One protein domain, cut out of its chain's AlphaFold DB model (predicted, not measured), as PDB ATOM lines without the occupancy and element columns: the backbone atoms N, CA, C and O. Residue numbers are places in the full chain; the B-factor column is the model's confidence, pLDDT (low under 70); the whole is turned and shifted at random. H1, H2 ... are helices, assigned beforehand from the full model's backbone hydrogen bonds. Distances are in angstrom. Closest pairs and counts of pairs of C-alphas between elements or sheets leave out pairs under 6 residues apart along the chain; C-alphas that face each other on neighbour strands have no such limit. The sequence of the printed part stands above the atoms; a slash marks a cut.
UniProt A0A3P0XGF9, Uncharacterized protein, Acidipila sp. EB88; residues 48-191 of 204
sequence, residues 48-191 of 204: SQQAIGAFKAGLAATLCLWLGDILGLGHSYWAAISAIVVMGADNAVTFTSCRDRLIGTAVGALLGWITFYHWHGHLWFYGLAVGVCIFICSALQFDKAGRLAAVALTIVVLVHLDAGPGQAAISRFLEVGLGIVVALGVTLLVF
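Overview. This is residues 48 to 191 of the 204 residues of an uncharacterized protein of Acidipila sp. EB88 (UniProt A0A3P0XGF9). In a flat, compact slab, long helices H6 and H3 run side by side, with the H1 and H2 hairpin packed on residues 172 to 190 of H6 and the H4 and H5 hairpin on H3. The class is all helix: 144 residues, six named helices, no named strand, radius of gyration of the C-alphas 15.6 A, spans 49 by 34 by 19 A.

Along the chain. H6, residues 165 to 190, spans 37.2 A, ending at C-alpha 190 (336.009, 346.281, 278.043). H3, residues 95 to 118, spans 34.8 A; H1, 48 to 70, spans 33.2 A from C-alpha 48 (341.444, 358.720, 281.909). H2 is 76 to 88, H4 123 to 139, H5 143 to 158.

Arrangement. H6, the hub, touches H3 at a shallow tilt of 11 degrees, opposite ways; their closest C-alphas, Ala 109 and Ala 169, are 4.9 A apart. H3 to H6 form an up-and-down bundle, each running against the one before. Every O i to N i+4 pair is within hydrogen-bond range in H1, H2, H4 and H6; H3 has 18 of 20, H5 10 of 12.

Size, cuts and confidence. The printed part has no cut and no long link; 51 residues have pLDDT under 70.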
ATOM      1  N   SER A  48     341.377 359.880 282.810       55.06
ATOM      2  CA  SER A  48     341.444 358.720 281.909       55.06
ATOM      3  C   SER A  48     340.492 357.586 282.321       55.06
ATOM      4  O   SER A  48     339.817 357.012 281.470       55.06
ATOM      5  N   GLN A  49     340.354 357.310 283.622       59.47
ATOM      6  CA  GLN A  49     339.429 356.287 284.128       59.47
ATOM      7  C   GLN A  49     337.966 356.733 283.991       59.47
ATOM      8  O   GLN A  49     337.093 355.914 283.718       59.47
ATOM      9  N   GLN A  50     337.701 358.040 284.101       63.00
ATOM     10  CA  GLN A  50     336.363 358.600 283.893       63.00
ATOM     11  C   GLN A  50     335.938 358.586 282.426       63.00
ATOM     12  O   GLN A  50     334.788 358.271 282.142       63.00
ATOM     13  N   ALA A  51     336.856 358.853 281.494       66.88
ATOM     14  CA  ALA A  51     336.572 358.754 280.063       66.88
ATOM     15  C   ALA A  51     336.247 357.308 279.644       66.88
ATOM     16  O   ALA A  51     335.279 357.076 278.921       66.88
ATOM     17  N   ILE A  52     336.999 356.325 280.157       67.19
ATOM     18  CA  ILE A  52     336.732 354.898 279.909       67.19
ATOM     19  C   ILE A  52     335.391 354.483 280.532       67.19
ATOM     20  O   ILE A  52     334.600 353.798 279.885       67.19
ATOM     21  N   GLY A  53     335.106 354.919 281.763       67.69
ATOM     22  CA  GLY A  53     333.823 354.672 282.423       67.69
ATOM     23  C   GLY A  53     332.640 355.271 281.658       67.69
ATOM     24  O   GLY A  53     331.644 354.585 281.439       67.69
ATOM     25  N   ALA A  54     332.774 356.509 281.179       72.00
ATOM     26  CA  ALA A  54     331.757 357.183 280.377       72.00
ATOM     27  C   ALA A  54     331.510 356.472 279.038       72.00
ATOM     28  O   ALA A  54     330.357 356.274 278.657       72.00
ATOM     29  N   PHE A  55     332.567 356.019 278.357       76.25
ATOM     30  CA  PHE A  55     332.432 355.245 277.122       76.25
ATOM     31  C   PHE A  55     331.739 353.895 277.361       76.25
ATOM     32  O   PHE A  55     330.818 353.538 276.630       76.25
ATOM     33  N   LYS A  56     332.111 353.171 278.427       72.38
ATOM     34  CA  LYS A  56     331.447 351.916 278.829       72.38
ATOM     35  C   LYS A  56     329.966 352.135 279.138       72.38
ATOM     36  O   LYS A  56     329.135 351.359 278.672       72.38
ATOM     37  N   ALA A  57     329.637 353.199 279.872       74.81
ATOM     38  CA  ALA A  57     328.259 353.549 280.205       74.81
ATOM     39  C   ALA A  57     327.442 353.902 278.957       74.81
ATOM     40  O   ALA A  57     326.321 353.419 278.812       74.81
ATOM     41  N   GLY A  58     328.016 354.673 278.027       79.06
ATOM     42  CA  GLY A  58     327.385 354.993 276.746       79.06
ATOM     43  C   GLY A  58     327.136 353.752 275.886       79.06
ATOM     44  O   GLY A  58     326.034 353.572 275.364       79.06
ATOM     45  N   LEU A  59     328.118 352.850 275.796       81.62
ATOM     46  CA  LEU A  59     327.977 351.592 275.060       81.62
ATOM     47  C   LEU A  59     326.893 350.699 275.676       81.62
ATOM     48  O   LEU A  59     326.035 350.187 274.961       81.62
ATOM     49  N   ALA A  60     326.886 350.549 277.000       79.19
ATOM     50  CA  ALA A  60     325.886 349.750 277.700       79.19
ATOM     51  C   ALA A  60     324.475 350.335 277.597       79.19
ATOM     52  O   ALA A  60     323.525 349.582 277.406       79.19
ATOM     53  N   ALA A  61     324.330 351.659 277.680       78.94
ATOM     54  CA  ALA A  61     323.048 352.328 277.484       78.94
ATOM     55  C   ALA A  61     322.508 352.086 276.069       78.94
ATOM     56  O   ALA A  61     321.354 351.696 275.911       78.94
ATOM     57  N   THR A  62     323.364 352.234 275.054       83.38
ATOM     58  CA  THR A  62     323.001 351.996 273.649       83.38
ATOM     59  C   THR A  62     322.596 350.539 273.419       83.38
ATOM     60  O   THR A  62     321.570 350.274 272.797       83.38
ATOM     61  N   LEU A  63     323.344 349.586 273.988       82.56
ATOM     62  CA  LEU A  63     323.005 348.162 273.929       82.56
ATOM     63  C   LEU A  63     321.695 347.840 274.652       82.56
ATOM     64  O   LEU A  63     320.937 347.014 274.159       82.56
ATOM     65  N   CYS A  64     321.403 348.482 275.787       81.00
ATOM     66  CA  CYS A  64     320.132 348.295 276.490       81.00
ATOM     67  C   CYS A  64     318.940 348.794 275.678       81.00
ATOM     68  O   CYS A  64     317.906 348.138 275.690       81.00
ATOM     69  N   LEU A  65     319.079 349.925 274.980       80.56
ATOM     70  CA  LEU A  65     318.033 350.413 274.080       80.56
ATOM     71  C   LEU A  65     317.821 349.431 272.927       80.56
ATOM     72  O   LEU A  65     316.706 348.974 272.709       80.56
ATOM     73  N   TRP A  66     318.906 349.021 272.271       83.38
ATOM     74  CA  TRP A  66     318.846 348.097 271.141       83.38
ATOM     75  C   TRP A  66     318.264 346.725 271.520       83.38
ATOM     76  O   TRP A  66     317.397 346.200 270.828       83.38
ATOM     77  N   LEU A  67     318.692 346.154 272.652       78.25
ATOM     78  CA  LEU A  67     318.142 344.902 273.180       78.25
ATOM     79  C   LEU A  67     316.708 345.067 273.680       78.25
ATOM     80  O   LEU A  67     315.905 344.162 273.489       78.25
ATOM     81  N   GLY A  68     316.384 346.194 274.317       75.69
ATOM     82  CA  GLY A  68     315.034 346.493 274.787       75.69
ATOM     83  C   GLY A  68     314.026 346.519 273.641       75.69
ATOM     84  O   GLY A  68     312.968 345.902 273.754       75.69
ATOM     85  N   ASP A  69     314.408 347.125 272.517       78.31
ATOM     86  CA  ASP A  69     313.573 347.204 271.318       78.31
ATOM     87  C   ASP A  69     313.389 345.828 270.658       78.31
ATOM     88  O   ASP A  69     312.280 345.482 270.253       78.31
ATOM     89  N   ILE A  70     314.438 344.995 270.612       78.69
ATOM     90  CA  ILE A  70     314.356 343.617 270.087       78.69
ATOM     91  C   ILE A  70     313.492 342.721 270.978       78.69
ATOM     92  O   ILE A  70     312.737 341.886 270.485       78.69
ATOM     93  N   LEU A  71     313.610 342.877 272.296       73.69
ATOM     94  CA  LEU A  71     312.860 342.095 273.273       73.69
ATOM     95  C   LEU A  71     311.415 342.599 273.448       73.69
ATOM     96  O   LEU A  71     310.663 342.010 274.223       73.69
ATOM     97  N   GLY A  72     311.023 343.669 272.747       67.25
ATOM     98  CA  GLY A  72     309.681 344.240 272.813       67.25
ATOM     99  C   GLY A  72     309.334 344.820 274.185       67.25
ATOM    100  O   GLY A  72     308.158 344.867 274.551       67.25
ATOM    101  N   LEU A  73     310.332 345.241 274.974       66.19
ATOM    102  CA  LEU A  73     310.063 345.910 276.244       66.19
ATOM    103  C   LEU A  73     309.476 347.289 275.940       66.19
ATOM    104  O   LEU A  73     310.156 348.149 275.393       66.19
ATOM    105  N   GLY A  74     308.238 347.535 276.371       60.66
ATOM    106  CA  GLY A  74     307.559 348.820 276.156       60.66
ATOM    107  C   GLY A  74     308.292 350.045 276.728       60.66
ATOM    108  O   GLY A  74     307.910 351.173 276.429       60.66
ATOM    109  N   HIS A  75     309.346 349.855 277.538       65.19
ATOM    110  CA  HIS A  75     310.121 350.948 278.120       65.19
ATOM    111  C   HIS A  75     311.642 350.701 278.161       65.19
ATOM    112  O   HIS A  75     312.286 350.858 279.204       65.19
ATOM    113  N   SER A  76     312.247 350.393 277.008       69.88
ATOM    114  CA  SER A  76     313.703 350.219 276.808       69.88
ATOM    115  C   SER A  76     314.571 351.297 277.489       69.88
ATOM    116  O   SER A  76     315.672 351.017 277.970       69.88
ATOM    117  N   TYR A  77     314.071 352.534 277.602       69.75
ATOM    118  CA  TYR A  77     314.784 353.649 278.238       69.75
ATOM    119  C   TYR A  77     315.096 353.427 279.728       69.75
ATOM    120  O   TYR A  77     316.116 353.911 280.222       69.75
ATOM    121  N   TRP A  78     314.296 352.643 280.452       69.00
ATOM    122  CA  TRP A  78     314.574 352.325 281.855       69.00
ATOM    123  C   TRP A  78     315.655 351.270 282.042       69.00
ATOM    124  O   TRP A  78     316.407 351.334 283.022       69.00
ATOM    125  N   ALA A  79     315.796 350.346 281.090       73.00
ATOM    126  CA  ALA A  79     316.934 349.436 281.066       73.00
ATOM    127  C   ALA A  79     318.242 350.225 280.880       73.00
ATOM    128  O   ALA A  79     319.213 350.000 281.607       73.00
ATOM    129  N   ALA A  80     318.236 351.231 279.996       72.88
ATOM    130  CA  ALA A  80     319.378 352.121 279.792       72.88
ATOM    131  C   ALA A  80     319.720 352.943 281.050       72.88
ATOM    132  O   ALA A  80     320.881 352.973 281.460       72.88
ATOM    133  N   ILE A  81     318.723 353.539 281.724       70.12
ATOM    134  CA  ILE A  81     318.926 354.234 283.011       70.12
ATOM    135  C   ILE A  81     319.536 353.278 284.043       70.12
ATOM    136  O   ILE A  81     320.512 353.622 284.710       70.12
ATOM    137  N   SER A  82     319.011 352.058 284.151       69.81
ATOM    138  CA  SER A  82     319.516 351.053 285.090       69.81
ATOM    139  C   SER A  82     320.986 350.730 284.831       69.81
ATOM    140  O   SER A  82     321.784 350.762 285.771       69.81
ATOM    141  N   ALA A  83     321.366 350.505 283.569       73.25
ATOM    142  CA  ALA A  83     322.747 350.251 283.165       73.25
ATOM    143  C   ALA A  83     323.681 351.425 283.499       73.25
ATOM    144  O   ALA A  83     324.743 351.214 284.090       73.25
ATOM    145  N   ILE A  84     323.264 352.661 283.203       70.75
ATOM    146  CA  ILE A  84     324.025 353.872 283.545       70.75
ATOM    147  C   ILE A  84     324.225 353.963 285.054       70.75
ATOM    148  O   ILE A  84     325.336 354.206 285.514       70.75
ATOM    149  N   VAL A  85     323.178 353.725 285.846       67.56
ATOM    150  CA  VAL A  85     323.277 353.805 287.304       67.56
ATOM    151  C   VAL A  85     324.188 352.689 287.828       67.56
ATOM    152  O   VAL A  85     324.925 352.938 288.778       67.56
ATOM    153  N   VAL A  86     324.165 351.474 287.257       67.06
ATOM    154  CA  VAL A  86     325.066 350.364 287.655       67.06
ATOM    155  C   VAL A  86     326.518 350.744 287.392       67.06
ATOM    156  O   VAL A  86     327.362 350.536 288.259       67.06
ATOM    157  N   MET A  87     326.801 351.325 286.227       65.88
ATOM    158  CA  MET A  87     328.158 351.699 285.834       65.88
ATOM    159  C   MET A  87     328.669 352.985 286.483       65.88
ATOM    160  O   MET A  87     329.868 353.113 286.703       65.88
ATOM    161  N   GLY A  88     327.779 353.932 286.780       57.22
ATOM    162  CA  GLY A  88     328.111 355.223 287.383       57.22
ATOM    163  C   GLY A  88     328.390 355.155 288.884       57.22
ATOM    164  O   GLY A  88     328.871 356.127 289.461       57.22
ATOM    165  N   ALA A  89     328.111 354.026 289.543       56.78
ATOM    166  CA  ALA A  89     328.610 353.796 290.889       56.78
ATOM    167  C   ALA A  89     330.134 353.601 290.797       56.78
ATOM    168  O   ALA A  89     330.584 352.534 290.404       56.78
ATOM    169  N   ASP A  90     330.905 354.633 291.153       49.19
ATOM    170  CA  ASP A  90     332.376 354.774 291.059       49.19
ATOM    171  C   ASP A  90     333.241 353.643 291.689       49.19
ATOM    172  O   ASP A  90     334.462 353.757 291.774       49.19
ATOM    173  N   ASN A  91     332.658 352.526 292.120       45.66
ATOM    174  CA  ASN A  91     333.368 351.333 292.560       45.66
ATOM    175  C   ASN A  91     333.060 350.217 291.568       45.66
ATOM    176  O   ASN A  91     331.886 349.935 291.348       45.66
ATOM    177  N   ALA A  92     334.105 349.611 290.993       54.78
ATOM    178  CA  ALA A  92     334.049 348.470 290.077       54.78
ATOM    179  C   ALA A  92     332.761 347.650 290.232       54.78
ATOM    180  O   ALA A  92     332.452 347.234 291.347       54.78
ATOM    181  N   VAL A  93     332.018 347.431 289.139       59.41
ATOM    182  CA  VAL A  93     330.777 346.643 289.140       59.41
ATOM    183  C   VAL A  93     331.030 345.325 289.881       59.41
ATOM    184  O   VAL A  93     331.688 344.423 289.367       59.41
ATOM    185  N   THR A  94     330.577 345.250 291.134       64.88
ATOM    186  CA  THR A  94     330.781 344.093 292.007       64.88
ATOM    187  C   THR A  94     329.522 343.246 292.011       64.88
ATOM    188  O   THR A  94     328.405 343.766 291.916       64.88
ATOM    189  N   PHE A  95     329.692 341.936 292.191       67.69
ATOM    190  CA  PHE A  95     328.571 341.014 292.383       67.69
ATOM    191  C   PHE A  95     327.647 341.466 293.520       67.69
ATOM    192  O   PHE A  95     326.427 341.423 293.365       67.69
ATOM    193  N   THR A  96     328.207 341.992 294.614       68.00
ATOM    194  CA  THR A  96     327.435 342.551 295.733       68.00
ATOM    195  C   THR A  96     326.543 343.705 295.282       68.00
ATOM    196  O   THR A  96     325.347 343.681 295.544       68.00
ATOM    197  N   SER A  97     327.068 344.672 294.521       67.00
ATOM    198  CA  SER A  97     326.257 345.807 294.065       67.00
ATOM    199  C   SER A  97     325.167 345.416 293.060       67.00
ATOM    200  O   SER A  97     324.139 346.090 292.995       67.00
ATOM    201  N   CYS A  98     325.387 344.365 292.267       70.25
ATOM    202  CA  CYS A  98     324.374 343.829 291.356       70.25
ATOM    203  C   CYS A  98     323.266 343.112 292.135       70.25
ATOM    204  O   CYS A  98     322.084 343.349 291.889       70.25
ATOM    205  N   ARG A  99     323.645 342.294 293.122       74.88
ATOM    206  CA  ARG A  99     322.712 341.601 294.015       74.88
ATOM    207  C   ARG A  99     321.841 342.587 294.789       74.88
ATOM    208  O   ARG A  99     320.627 342.427 294.802       74.88
ATOM    209  N   ASP A 100     322.437 343.624 295.365       73.69
ATOM    210  CA  ASP A 100     321.708 344.634 296.138       73.69
ATOM    211  C   ASP A 100     320.658 345.354 295.276       73.69
ATOM    212  O   ASP A 100     319.560 345.650 295.741       73.69
ATOM    213  N   ARG A 101     320.957 345.589 293.992       73.44
ATOM    214  CA  ARG A 101     319.998 346.158 293.032       73.44
ATOM    215  C   ARG A 101     318.872 345.203 292.691       73.44
ATOM    216  O   ARG A 101     317.724 345.622 292.725       73.44
ATOM    217  N   LEU A 102     319.187 343.945 292.388       78.88
ATOM    218  CA  LEU A 102     318.166 342.941 292.084       78.88
ATOM    219  C   LEU A 102     317.213 342.745 293.264       78.88
ATOM    220  O   LEU A 102     316.001 342.768 293.074       78.88
ATOM    221  N   ILE A 103     317.752 342.619 294.480       80.06
ATOM    222  CA  ILE A 103     316.950 342.469 295.699       80.06
ATOM    223  C   ILE A 103     316.126 343.733 295.947       80.06
ATOM    224  O   ILE A 103     314.925 343.636 296.177       80.06
ATOM    225  N   GLY A 104     316.738 344.918 295.852       77.06
ATOM    226  CA  GLY A 104     316.034 346.182 296.047       77.06
ATOM    227  C   GLY A 104     314.877 346.356 295.063       77.06
ATOM    228  O   GLY A 104     313.754 346.633 295.472       77.06
ATOM    229  N   THR A 105     315.111 346.122 293.773       79.31
ATOM    230  CA  THR A 105     314.059 346.206 292.755       79.31
ATOM    231  C   THR A 105     312.984 345.146 292.953       79.31
ATOM    232  O   THR A 105     311.813 345.478 292.820       79.31
ATOM    233  N   ALA A 106     313.335 343.908 293.316       83.06
ATOM    234  CA  ALA A 106     312.348 342.864 293.593       83.06
ATOM    235  C   ALA A 106     311.436 343.241 294.769       83.06
ATOM    236  O   ALA A 106     310.213 343.189 294.646       83.06
ATOM    237  N   VAL A 107     312.023 343.676 295.889       81.69
ATOM    238  CA  VAL A 107     311.279 344.106 297.083       81.69
ATOM    239  C   VAL A 107     310.408 345.321 296.764       81.69
ATOM    240  O   VAL A 107     309.223 345.328 297.088       81.69
ATOM    241  N   GLY A 108     310.964 346.322 296.077       78.25
ATOM    242  CA  GLY A 108     310.233 347.521 295.671       78.25
ATOM    243  C   GLY A 108     309.089 347.229 294.701       78.25
ATOM    244  O   GLY A 108     308.005 347.782 294.861       78.25
ATOM    245  N   ALA A 109     309.288 346.325 293.739       81.62
ATOM    246  CA  ALA A 109     308.260 345.927 292.782       81.62
ATOM    247  C   ALA A 109     307.116 345.151 293.453       81.62
ATOM    248  O   ALA A 109     305.951 345.442 293.193       81.62
ATOM    249  N   LEU A 110     307.435 344.222 294.361       83.38
ATOM    250  CA  LEU A 110     306.444 343.474 295.142       83.38
ATOM    251  C   LEU A 110     305.635 344.396 296.056       83.38
ATOM    252  O   LEU A 110     304.405 344.385 296.022       83.38
ATOM    253  N   LEU A 111     306.315 345.225 296.850       81.81
ATOM    254  CA  LEU A 111     305.645 346.157 297.754       81.81
ATOM    255  C   LEU A 111     304.865 347.223 296.988       81.81
ATOM    256  O   LEU A 111     303.762 347.565 297.401       81.81
ATOM    257  N   GLY A 112     305.383 347.715 295.861       79.25
ATOM    258  CA  GLY A 112     304.669 348.638 294.979       79.25
ATOM    259  C   GLY A 112     303.406 348.019 294.396       79.25
ATOM    260  O   GLY A 112     302.355 348.653 294.427       79.25
ATOM    261  N   TRP A 113     303.469 346.760 293.960       80.88
ATOM    262  CA  TRP A 113     302.306 346.034 293.453       80.88
ATOM    263  C   TRP A 113     301.222 345.861 294.524       80.88
ATOM    264  O   TRP A 113     300.055 346.157 294.272       80.88
ATOM    265  N   ILE A 114     301.606 345.465 295.743       81.12
ATOM    266  CA  ILE A 114     300.681 345.339 296.883       81.12
ATOM    267  C   ILE A 114     300.086 346.704 297.249       81.12
ATOM    268  O   ILE A 114     298.876 346.826 297.442       81.12
ATOM    269  N   THR A 115     300.930 347.734 297.326       77.44
ATOM    270  CA  THR A 115     300.517 349.091 297.705       77.44
ATOM    271  C   THR A 115     299.542 349.661 296.688       77.44
ATOM    272  O   THR A 115     298.561 350.265 297.099       77.44
ATOM    273  N   PHE A 116     299.747 349.419 295.391       76.25
ATOM    274  CA  PHE A 116     298.859 349.896 294.331       76.25
ATOM    275  C   PHE A 116     297.409 349.420 294.514       76.25
ATOM    276  O   PHE A 116     296.489 350.212 294.361       76.25
ATOM    277  N   TYR A 117     297.177 348.166 294.919       73.12
ATOM    278  CA  TYR A 117     295.809 347.682 295.177       73.12
ATOM    279  C   TYR A 117     295.137 348.335 296.387       73.12
ATOM    280  O   TYR A 117     293.914 348.405 296.450       73.12
ATOM    281  N   HIS A 118     295.927 348.808 297.347       71.19
ATOM    282  CA  HIS A 118     295.430 349.498 298.539       71.19
ATOM    283  C   HIS A 118     295.429 351.026 298.356       71.19
ATOM    284  O   HIS A 118     294.894 351.763 299.188       71.19
ATOM    285  N   TRP A 119     296.018 351.507 297.257       67.31
ATOM    286  CA  TRP A 119     296.187 352.909 296.914       67.31
ATOM    287  C   TRP A 119     294.885 353.478 296.348       67.31
ATOM    288  O   TRP A 119     294.730 353.706 295.155       67.31
ATOM    289  N   HIS A 120     293.943 353.787 297.235       63.53
ATOM    290  CA  HIS A 120     292.756 354.586 296.910       63.53
ATOM    291  C   HIS A 120     293.075 356.099 296.826       63.53
ATOM    292  O   HIS A 120     292.282 356.930 297.256       63.53
ATOM    293  N   GLY A 121     294.274 356.485 296.360       65.62
ATOM    294  CA  GLY A 121     294.708 357.891 296.249       65.62
ATOM    295  C   GLY A 121     295.121 358.578 297.564       65.62
ATOM    296  O   GLY A 121     295.410 359.775 297.580       65.62
ATOM    297  N   HIS A 122     295.180 357.846 298.677       76.75
ATOM    298  CA  HIS A 122     295.558 358.393 299.982       76.75
ATOM    299  C   HIS A 122     297.080 358.449 300.182       76.75
ATOM    300  O   HIS A 122     297.703 357.434 300.482       76.75
ATOM    301  N   LEU A 123     297.650 359.661 300.157       77.56
ATOM    302  CA  LEU A 123     299.081 359.969 300.363       77.56
ATOM    303  C   LEU A 123     299.739 359.247 301.557       77.56
ATOM    304  O   LEU A 123     300.904 358.853 301.482       77.56
ATOM    305  N   TRP A 124     298.985 359.031 302.636       78.69
ATOM    306  CA  TRP A 124     299.450 358.334 303.839       78.69
ATOM    307  C   TRP A 124     299.894 356.890 303.578       78.69
ATOM    308  O   TRP A 124     300.927 356.471 304.101       78.69
ATOM    309  N   PHE A 125     299.178 356.142 302.731       78.31
ATOM    310  CA  PHE A 125     299.515 354.745 302.435       78.31
ATOM    311  C   PHE A 125     300.829 354.611 301.660       78.31
ATOM    312  O   PHE A 125     301.578 353.665 301.878       78.31
ATOM    313  N   TYR A 126     301.160 355.585 300.817       76.69
ATOM    314  CA  TYR A 126     302.413 355.607 300.060       76.69
ATOM    315  C   TYR A 126     303.586 356.000 300.936       76.69
ATOM    316  O   TYR A 126     304.625 355.350 300.875       76.69
ATOM    317  N   GLY A 127     303.414 357.008 301.798       78.62
ATOM    318  CA  GLY A 127     304.431 357.348 302.792       78.62
ATOM    319  C   GLY A 127     304.772 356.147 303.677       78.62
ATOM    320  O   GLY A 127     305.949 355.836 303.872       78.62
ATOM    321  N   LEU A 128     303.746 355.416 304.129       84.81
ATOM    322  CA  LEU A 128     303.921 354.182 304.891       84.81
ATOM    323  C   LEU A 128     304.626 353.097 304.067       84.81
ATOM    324  O   LEU A 128     305.585 352.506 304.548       84.81
ATOM    325  N   ALA A 129     304.202 352.864 302.826       82.25
ATOM    326  CA  ALA A 129     304.790 351.852 301.954       82.25
ATOM    327  C   ALA A 129     306.272 352.120 301.647       82.25
ATOM    328  O   ALA A 129     307.091 351.205 301.716       82.25
ATOM    329  N   VAL A 130     306.643 353.375 301.374       79.94
ATOM    330  CA  VAL A 130     308.042 353.791 301.195       79.94
ATOM    331  C   VAL A 130     308.833 353.572 302.486       79.94
ATOM    332  O   VAL A 130     309.925 353.005 302.441       79.94
ATOM    333  N   GLY A 131     308.279 353.967 303.635       81.12
ATOM    334  CA  GLY A 131     308.904 353.763 304.942       81.12
ATOM    335  C   GLY A 131     309.145 352.284 305.253       81.12
ATOM    336  O   GLY A 131     310.257 351.907 305.616       81.12
ATOM    337  N   VAL A 132     308.139 351.436 305.029       83.38
ATOM    338  CA  VAL A 132     308.220 349.978 305.199       83.38
ATOM    339  C   VAL A 132     309.242 349.372 304.241       83.38
ATOM    340  O   VAL A 132     310.051 348.550 304.657       83.38
ATOM    341  N   CYS A 133     309.269 349.808 302.983       80.38
ATOM    342  CA  CYS A 133     310.231 349.337 301.989       80.38
ATOM    343  C   CYS A 133     311.680 349.635 302.413       80.38
ATOM    344  O   CYS A 133     312.527 348.740 302.427       80.38
ATOM    345  N   ILE A 134     311.958 350.867 302.850       77.06
ATOM    346  CA  ILE A 134     313.284 351.262 303.346       77.06
ATOM    347  C   ILE A 134     313.632 350.501 304.631       77.06
ATOM    348  O   ILE A 134     314.762 350.032 304.767       77.06
ATOM    349  N   PHE A 135     312.672 350.343 305.543       81.38
ATOM    350  CA  PHE A 135     312.863 349.613 306.794       81.38
ATOM    351  C   PHE A 135     313.201 348.139 306.549       81.38
ATOM    352  O   PHE A 135     314.169 347.642 307.112       81.38
ATOM    353  N   ILE A 136     312.475 347.461 305.655       77.50
ATOM    354  CA  ILE A 136     312.741 346.068 305.273       77.50
ATOM    355  C   ILE A 136     314.141 345.939 304.666       77.50
ATOM    356  O   ILE A 136     314.905 345.063 305.061       77.50
ATOM    357  N   CYS A 137     314.523 346.824 303.743       72.19
ATOM    358  CA  CYS A 137     315.855 346.766 303.141       72.19
ATOM    359  C   CYS A 137     316.986 347.064 304.137       72.19
ATOM    360  O   CYS A 137     318.053 346.458 304.036       72.19
ATOM    361  N   SER A 138     316.761 347.964 305.098       72.12
ATOM    362  CA  SER A 138     317.722 348.246 306.170       72.12
ATOM    363  C   SER A 138     317.824 347.072 307.152       72.12
ATOM    364  O   SER A 138     318.928 346.668 307.511       72.12
ATOM    365  N   ALA A 139     316.700 346.430 307.493       69.38
ATOM    366  CA  ALA A 139     316.669 345.221 308.319       69.38
ATOM    367  C   ALA A 139     317.409 344.039 307.668       69.38
ATOM    368  O   ALA A 139     318.023 343.232 308.361       69.38
ATOM    369  N   LEU A 140     317.412 343.966 306.335       66.88
ATOM    370  CA  LEU A 140     318.161 342.969 305.564       66.88
ATOM    371  C   LEU A 140     319.657 343.318 305.385       66.88
ATOM    372  O   LEU A 140     320.352 342.631 304.640       66.88
ATOM    373  N   GLN A 141     320.162 344.369 306.045       62.12
ATOM    374  CA  GLN A 141     321.537 344.887 305.928       62.12
ATOM    375  C   GLN A 141     321.950 345.309 304.508       62.12
ATOM    376  O   GLN A 141     323.135 345.388 304.177       62.12
ATOM    377  N   PHE A 142     320.975 345.645 303.663       63.97
ATOM    378  CA  PHE A 142     321.208 346.169 302.322       63.97
ATOM    379  C   PHE A 142     320.915 347.675 302.285       63.97
ATOM    380  O   PHE A 142     320.031 348.142 301.564       63.97
ATOM    381  N   ASP A 143     321.685 348.472 303.032       58.34
ATOM    382  CA  ASP A 143     321.468 349.928 303.153       58.34
ATOM    383  C   ASP A 143     321.501 350.669 301.804       58.34
ATOM    384  O   ASP A 143     320.870 351.714 301.620       58.34
ATOM    385  N   LYS A 144     322.226 350.125 300.820       62.16
ATOM    386  CA  LYS A 144     322.249 350.653 299.447       62.16
ATOM    387  C   LYS A 144     321.018 350.233 298.633       62.16
ATOM    388  O   LYS A 144     320.609 350.990 297.754       62.16
ATOM    389  N   ALA A 145     320.419 349.080 298.937       66.25
ATOM    390  CA  ALA A 145     319.237 348.562 298.254       66.25
ATOM    391  C   ALA A 145     317.957 349.304 298.652       66.25
ATOM    392  O   ALA A 145     317.091 349.482 297.803       66.25
ATOM    393  N   GLY A 146     317.851 349.807 299.887       66.19
ATOM    394  CA  GLY A 146     316.624 350.463 300.368       66.19
ATOM    395  C   GLY A 146     316.202 351.683 299.554       66.19
ATOM    396  O   GLY A 146     315.030 351.833 299.219       66.19
ATOM    397  N   ARG A 147     317.159 352.524 299.141       68.44
ATOM    398  CA  ARG A 147     316.859 353.676 298.270       68.44
ATOM    399  C   ARG A 147     316.405 353.249 296.875       68.44
ATOM    400  O   ARG A 147     315.512 353.868 296.311       68.44
ATOM    401  N   LEU A 148     317.001 352.193 296.328       68.56
ATOM    402  CA  LEU A 148     316.628 351.655 295.017       68.56
ATOM    403  C   LEU A 148     315.250 350.983 295.057       68.56
ATOM    404  O   LEU A 148     314.461 351.146 294.129       68.56
ATOM    405  N   ALA A 149     314.943 350.292 296.153       73.88
ATOM    406  CA  ALA A 149     313.654 349.667 296.396       73.88
ATOM    407  C   ALA A 149     312.530 350.702 296.512       73.88
ATOM    408  O   ALA A 149     311.479 350.537 295.898       73.88
ATOM    409  N   ALA A 150     312.772 351.807 297.223       74.38
ATOM    410  CA  ALA A 150     311.827 352.917 297.304       74.38
ATOM    411  C   ALA A 150     311.530 353.521 295.921       74.38
ATOM    412  O   ALA A 150     310.371 353.718 295.584       74.38
ATOM    413  N   VAL A 151     312.557 353.742 295.091       74.06
ATOM    414  CA  VAL A 151     312.374 354.245 293.718       74.06
ATOM    415  C   VAL A 151     311.549 353.270 292.872       74.06
ATOM    416  O   VAL A 151     310.614 353.695 292.197       74.06
ATOM    417  N   ALA A 152     311.850 351.969 292.927       74.12
ATOM    418  CA  ALA A 152     311.086 350.952 292.205       74.12
ATOM    419  C   ALA A 152     309.614 350.905 292.655       74.12
ATOM    420  O   ALA A 152     308.721 350.865 291.812       74.12
ATOM    421  N   LEU A 153     309.364 350.987 293.965       76.75
ATOM    422  CA  LEU A 153     308.022 351.074 294.541       76.75
ATOM    423  C   LEU A 153     307.274 352.299 294.016       76.75
ATOM    424  O   LEU A 153     306.150 352.170 293.535       76.75
ATOM    425  N   THR A 154     307.904 353.474 294.054       75.75
ATOM    426  CA  THR A 154     307.318 354.712 293.535       75.75
ATOM    427  C   THR A 154     306.936 354.581 292.074       75.75
ATOM    428  O   THR A 154     305.839 354.975 291.700       75.75
ATOM    429  N   ILE A 155     307.805 353.994 291.251       71.44
ATOM    430  CA  ILE A 155     307.523 353.804 289.831       71.44
ATOM    431  C   ILE A 155     306.310 352.890 289.637       71.44
ATOM    432  O   ILE A 155     305.416 353.251 288.884       71.44
ATOM    433  N   VAL A 156     306.230 351.755 290.338       71.31
ATOM    434  CA  VAL A 156     305.094 350.824 290.208       71.31
ATOM    435  C   VAL A 156     303.775 351.445 290.682       71.31
ATOM    436  O   VAL A 156     302.733 351.156 290.105       71.31
ATOM    437  N   VAL A 157     303.806 352.303 291.708       69.81
ATOM    438  CA  VAL A 157     302.589 352.938 292.241       69.81
ATOM    439  C   VAL A 157     302.143 354.145 291.401       69.81
ATOM    440  O   VAL A 157     300.945 354.348 291.226       69.81
ATOM    441  N   LEU A 158     303.075 354.967 290.901       68.81
ATOM    442  CA  LEU A 158     302.751 356.236 290.229       68.81
ATOM    443  C   LEU A 158     302.686 356.117 288.703       68.81
ATOM    444  O   LEU A 158     301.873 356.800 288.072       68.81
ATOM    445  N   VAL A 159     303.549 355.302 288.093       65.44
ATOM    446  CA  VAL A 159     303.610 355.174 286.635       65.44
ATOM    447  C   VAL A 159     302.509 354.218 286.197       65.44
ATOM    448  O   VAL A 159     302.651 353.000 286.270       65.44
ATOM    449  N   HIS A 160     301.398 354.797 285.744       56.44
ATOM    450  CA  HIS A 160     300.305 354.063 285.121       56.44
ATOM    451  C   HIS A 160     300.788 353.562 283.763       56.44
ATOM    452  O   HIS A 160     300.811 354.305 282.786       56.44
ATOM    453  N   LEU A 161     301.238 352.312 283.726       56.22
ATOM    454  CA  LEU A 161     301.401 351.603 282.470       56.22
ATOM    455  C   LEU A 161     300.018 351.111 282.051       56.22
ATOM    456  O   LEU A 161     299.291 350.552 282.871       56.22
ATOM    457  N   ASP A 162     299.664 351.306 280.783       55.44
ATOM    458  CA  ASP A 162     298.384 350.861 280.205       55.44
ATOM    459  C   ASP A 162     298.129 349.353 280.428       55.44
ATOM    460  O   ASP A 162     296.997 348.874 280.451       55.44
ATOM    461  N   ALA A 163     299.207 348.607 280.669       59.59
ATOM    462  CA  ALA A 163     299.240 347.256 281.197       59.59
ATOM    463  C   ALA A 163     299.321 347.291 282.737       59.59
ATOM    464  O   ALA A 163     300.350 347.681 283.281       59.59
ATOM    465  N   GLY A 164     298.258 346.874 283.436       69.81
ATOM    466  CA  GLY A 164     298.067 347.020 284.892       69.81
ATOM    467  C   GLY A 164     299.240 346.658 285.840       69.81
ATOM    468  O   GLY A 164     300.272 346.115 285.447       69.81
ATOM    469  N   PRO A 165     299.081 346.881 287.156       69.94
ATOM    470  CA  PRO A 165     300.190 347.055 288.108       69.94
ATOM    471  C   PRO A 165     301.142 345.850 288.234       69.94
ATOM    472  O   PRO A 165     302.336 346.027 288.472       69.94
ATOM    473  N   GLY A 166     300.651 344.624 288.021       73.56
ATOM    474  CA  GLY A 166     301.497 343.427 288.001       73.56
ATOM    475  C   GLY A 166     302.427 343.368 286.783       73.56
ATOM    476  O   GLY A 166     303.596 343.011 286.910       73.56
ATOM    477  N   GLN A 167     301.944 343.783 285.607       73.00
ATOM    478  CA  GLN A 167     302.766 343.864 284.396       73.00
ATOM    479  C   GLN A 167     303.809 344.976 284.523       73.00
ATOM    480  O   GLN A 167     304.951 344.785 284.104       73.00
ATOM    481  N   ALA A 168     303.464 346.086 285.181       71.69
ATOM    482  CA  ALA A 168     304.430 347.120 285.530       71.69
ATOM    483  C   ALA A 168     305.530 346.586 286.452       71.69
ATOM    484  O   ALA A 168     306.705 346.731 286.130       71.69
ATOM    485  N   ALA A 169     305.181 345.896 287.540       75.94
ATOM    486  CA  ALA A 169     306.158 345.305 288.452       75.94
ATOM    487  C   ALA A 169     307.115 344.318 287.750       75.94
ATOM    488  O   ALA A 169     308.331 344.394 287.941       75.94
ATOM    489  N   ILE A 170     306.586 343.436 286.893       78.12
ATOM    490  CA  ILE A 170     307.390 342.469 286.128       78.12
ATOM    491  C   ILE A 170     308.293 343.184 285.121       78.12
ATOM    492  O   ILE A 170     309.493 342.910 285.079       78.12
ATOM    493  N   SER A 171     307.751 344.135 284.356       74.00
ATOM    494  CA  SER A 171     308.524 344.909 283.376       74.00
ATOM    495  C   SER A 171     309.688 345.631 284.050       74.00
ATOM    496  O   SER A 171     310.816 345.555 283.575       74.00
ATOM    497  N   ARG A 172     309.461 346.222 285.232       74.50
ATOM    498  CA  ARG A 172     310.515 346.878 286.021       74.50
ATOM    499  C   ARG A 172     311.621 345.936 286.443       74.50
ATOM    500  O   ARG A 172     312.797 346.288 286.366       74.50
ATOM    501  N   PHE A 173     311.251 344.751 286.913       78.69
ATOM    502  CA  PHE A 173     312.231 343.756 287.317       78.69
ATOM    503  C   PHE A 173     313.085 343.303 286.123       78.69
ATOM    504  O   PHE A 173     314.310 343.236 286.235       78.69
ATOM    505  N   LEU A 174     312.455 343.075 284.967       79.69
ATOM    506  CA  LEU A 174     313.143 342.694 283.732       79.69
ATOM    507  C   LEU A 174     314.043 343.812 283.191       79.69
ATOM    508  O   LEU A 174     315.175 343.533 282.811       79.69
ATOM    509  N   GLU A 175     313.599 345.069 283.213       75.06
ATOM    510  CA  GLU A 175     314.390 346.236 282.796       75.06
ATOM    511  C   GLU A 175     315.672 346.381 283.624       75.06
ATOM    512  O   GLU A 175     316.765 346.548 283.075       75.06
ATOM    513  N   VAL A 176     315.555 346.290 284.953       77.00
ATOM    514  CA  VAL A 176     316.712 346.379 285.852       77.00
ATOM    515  C   VAL A 176     317.627 345.170 285.673       77.00
ATOM    516  O   VAL A 176     318.847 345.334 285.619       77.00
ATOM    517  N   GLY A 177     317.058 343.968 285.534       80.44
ATOM    518  CA  GLY A 177     317.810 342.747 285.259       80.44
ATOM    519  C   GLY A 177     318.611 342.839 283.960       80.44
ATOM    520  O   GLY A 177     319.818 342.597 283.967       80.44
ATOM    521  N   LEU A 178     317.975 343.273 282.870       79.94
ATOM    522  CA  LEU A 178     318.616 343.478 281.572       79.94
ATOM    523  C   LEU A 178     319.752 344.501 281.676       79.94
ATOM    524  O   LEU A 178     320.866 344.229 281.229       79.94
ATOM    525  N   GLY A 179     319.508 345.635 282.339       75.56
ATOM    526  CA  GLY A 179     320.526 346.658 282.568       75.56
ATOM    527  C   GLY A 179     321.746 346.129 283.329       75.56
ATOM    528  O   GLY A 179     322.878 346.465 282.982       75.56
ATOM    529  N   ILE A 180     321.546 345.261 284.327       77.62
ATOM    530  CA  ILE A 180     322.636 344.610 285.073       77.62
ATOM    531  C   ILE A 180     323.404 343.627 284.186       77.62
ATOM    532  O   ILE A 180     324.634 343.649 284.196       77.62
ATOM    533  N   VAL A 181     322.712 342.793 283.406       81.94
ATOM    534  CA  VAL A 181     323.343 341.815 282.504       81.94
ATOM    535  C   VAL A 181     324.198 342.520 281.455       81.94
ATOM    536  O   VAL A 181     325.370 342.180 281.288       81.94
ATOM    537  N   VAL A 182     323.655 343.548 280.799       80.25
ATOM    538  CA  VAL A 182     324.394 344.346 279.811       80.25
ATOM    539  C   VAL A 182     325.560 345.071 280.478       80.25
ATOM    540  O   VAL A 182     326.669 345.079 279.939       80.25
ATOM    541  N   ALA A 183     325.360 345.628 281.674       72.00
ATOM    542  CA  ALA A 183     326.427 346.317 282.384       72.00
ATOM    543  C   ALA A 183     327.575 345.385 282.789       72.00
ATOM    544  O   ALA A 183     328.745 345.755 282.652       72.00
ATOM    545  N   LEU A 184     327.266 344.170 283.241       74.38
ATOM    546  CA  LEU A 184     328.259 343.136 283.523       74.38
ATOM    547  C   LEU A 184     328.976 342.697 282.244       74.38
ATOM    548  O   LEU A 184     330.205 342.675 282.230       74.38
ATOM    549  N   GLY A 185     328.235 342.434 281.164       76.06
ATOM    550  CA  GLY A 185     328.795 342.047 279.867       76.06
ATOM    551  C   GLY A 185     329.792 343.075 279.336       76.06
ATOM    552  O   GLY A 185     330.945 342.744 279.066       76.06
ATOM    553  N   VAL A 186     329.403 344.350 279.287       76.19
ATOM    554  CA  VAL A 186     330.295 345.441 278.859       76.19
ATOM    555  C   VAL A 186     331.457 345.631 279.837       76.19
ATOM    556  O   VAL A 186     332.577 345.938 279.427       76.19
ATOM    557  N   THR A 187     331.238 345.434 281.139       71.00
ATOM    558  CA  THR A 187     332.321 345.547 282.121       71.00
ATOM    559  C   THR A 187     333.395 344.492 281.898       71.00
ATOM    560  O   THR A 187     334.571 344.862 281.863       71.00
ATOM    561  N   LEU A 188     332.992 343.233 281.705       70.38
ATOM    562  CA  LEU A 188     333.873 342.096 281.443       70.38
ATOM    563  C   LEU A 188     334.590 342.220 280.095       70.38
ATOM    564  O   LEU A 188     335.788 341.962 280.032       70.38
ATOM    565  N   LEU A 189     333.884 342.655 279.047       73.31
ATOM    566  CA  LEU A 189     334.451 342.797 277.703       73.31
ATOM    567  C   LEU A 189     335.451 343.946 277.596       73.31
ATOM    568  O   LEU A 189     336.459 343.810 276.909       73.31
ATOM    569  N   VAL A 190     335.184 345.084 278.247       65.38
ATOM    570  CA  VAL A 190     336.009 346.281 278.043       65.38
ATOM    571  C   VAL A 190     337.244 346.287 278.946       65.38
ATOM    572  O   VAL A 190     338.291 346.665 278.451       65.38
ATOM    573  N   PHE A 191     337.173 345.860 280.220       56.16
ATOM    574  CA  PHE A 191     338.356 345.658 281.090       56.16
ATOM    575  C   PHE A 191     337.963 344.875 282.363       56.16
ATOM    576  O   PHE A 191     337.278 345.458 283.213       56.16
TER     577      PHE A 191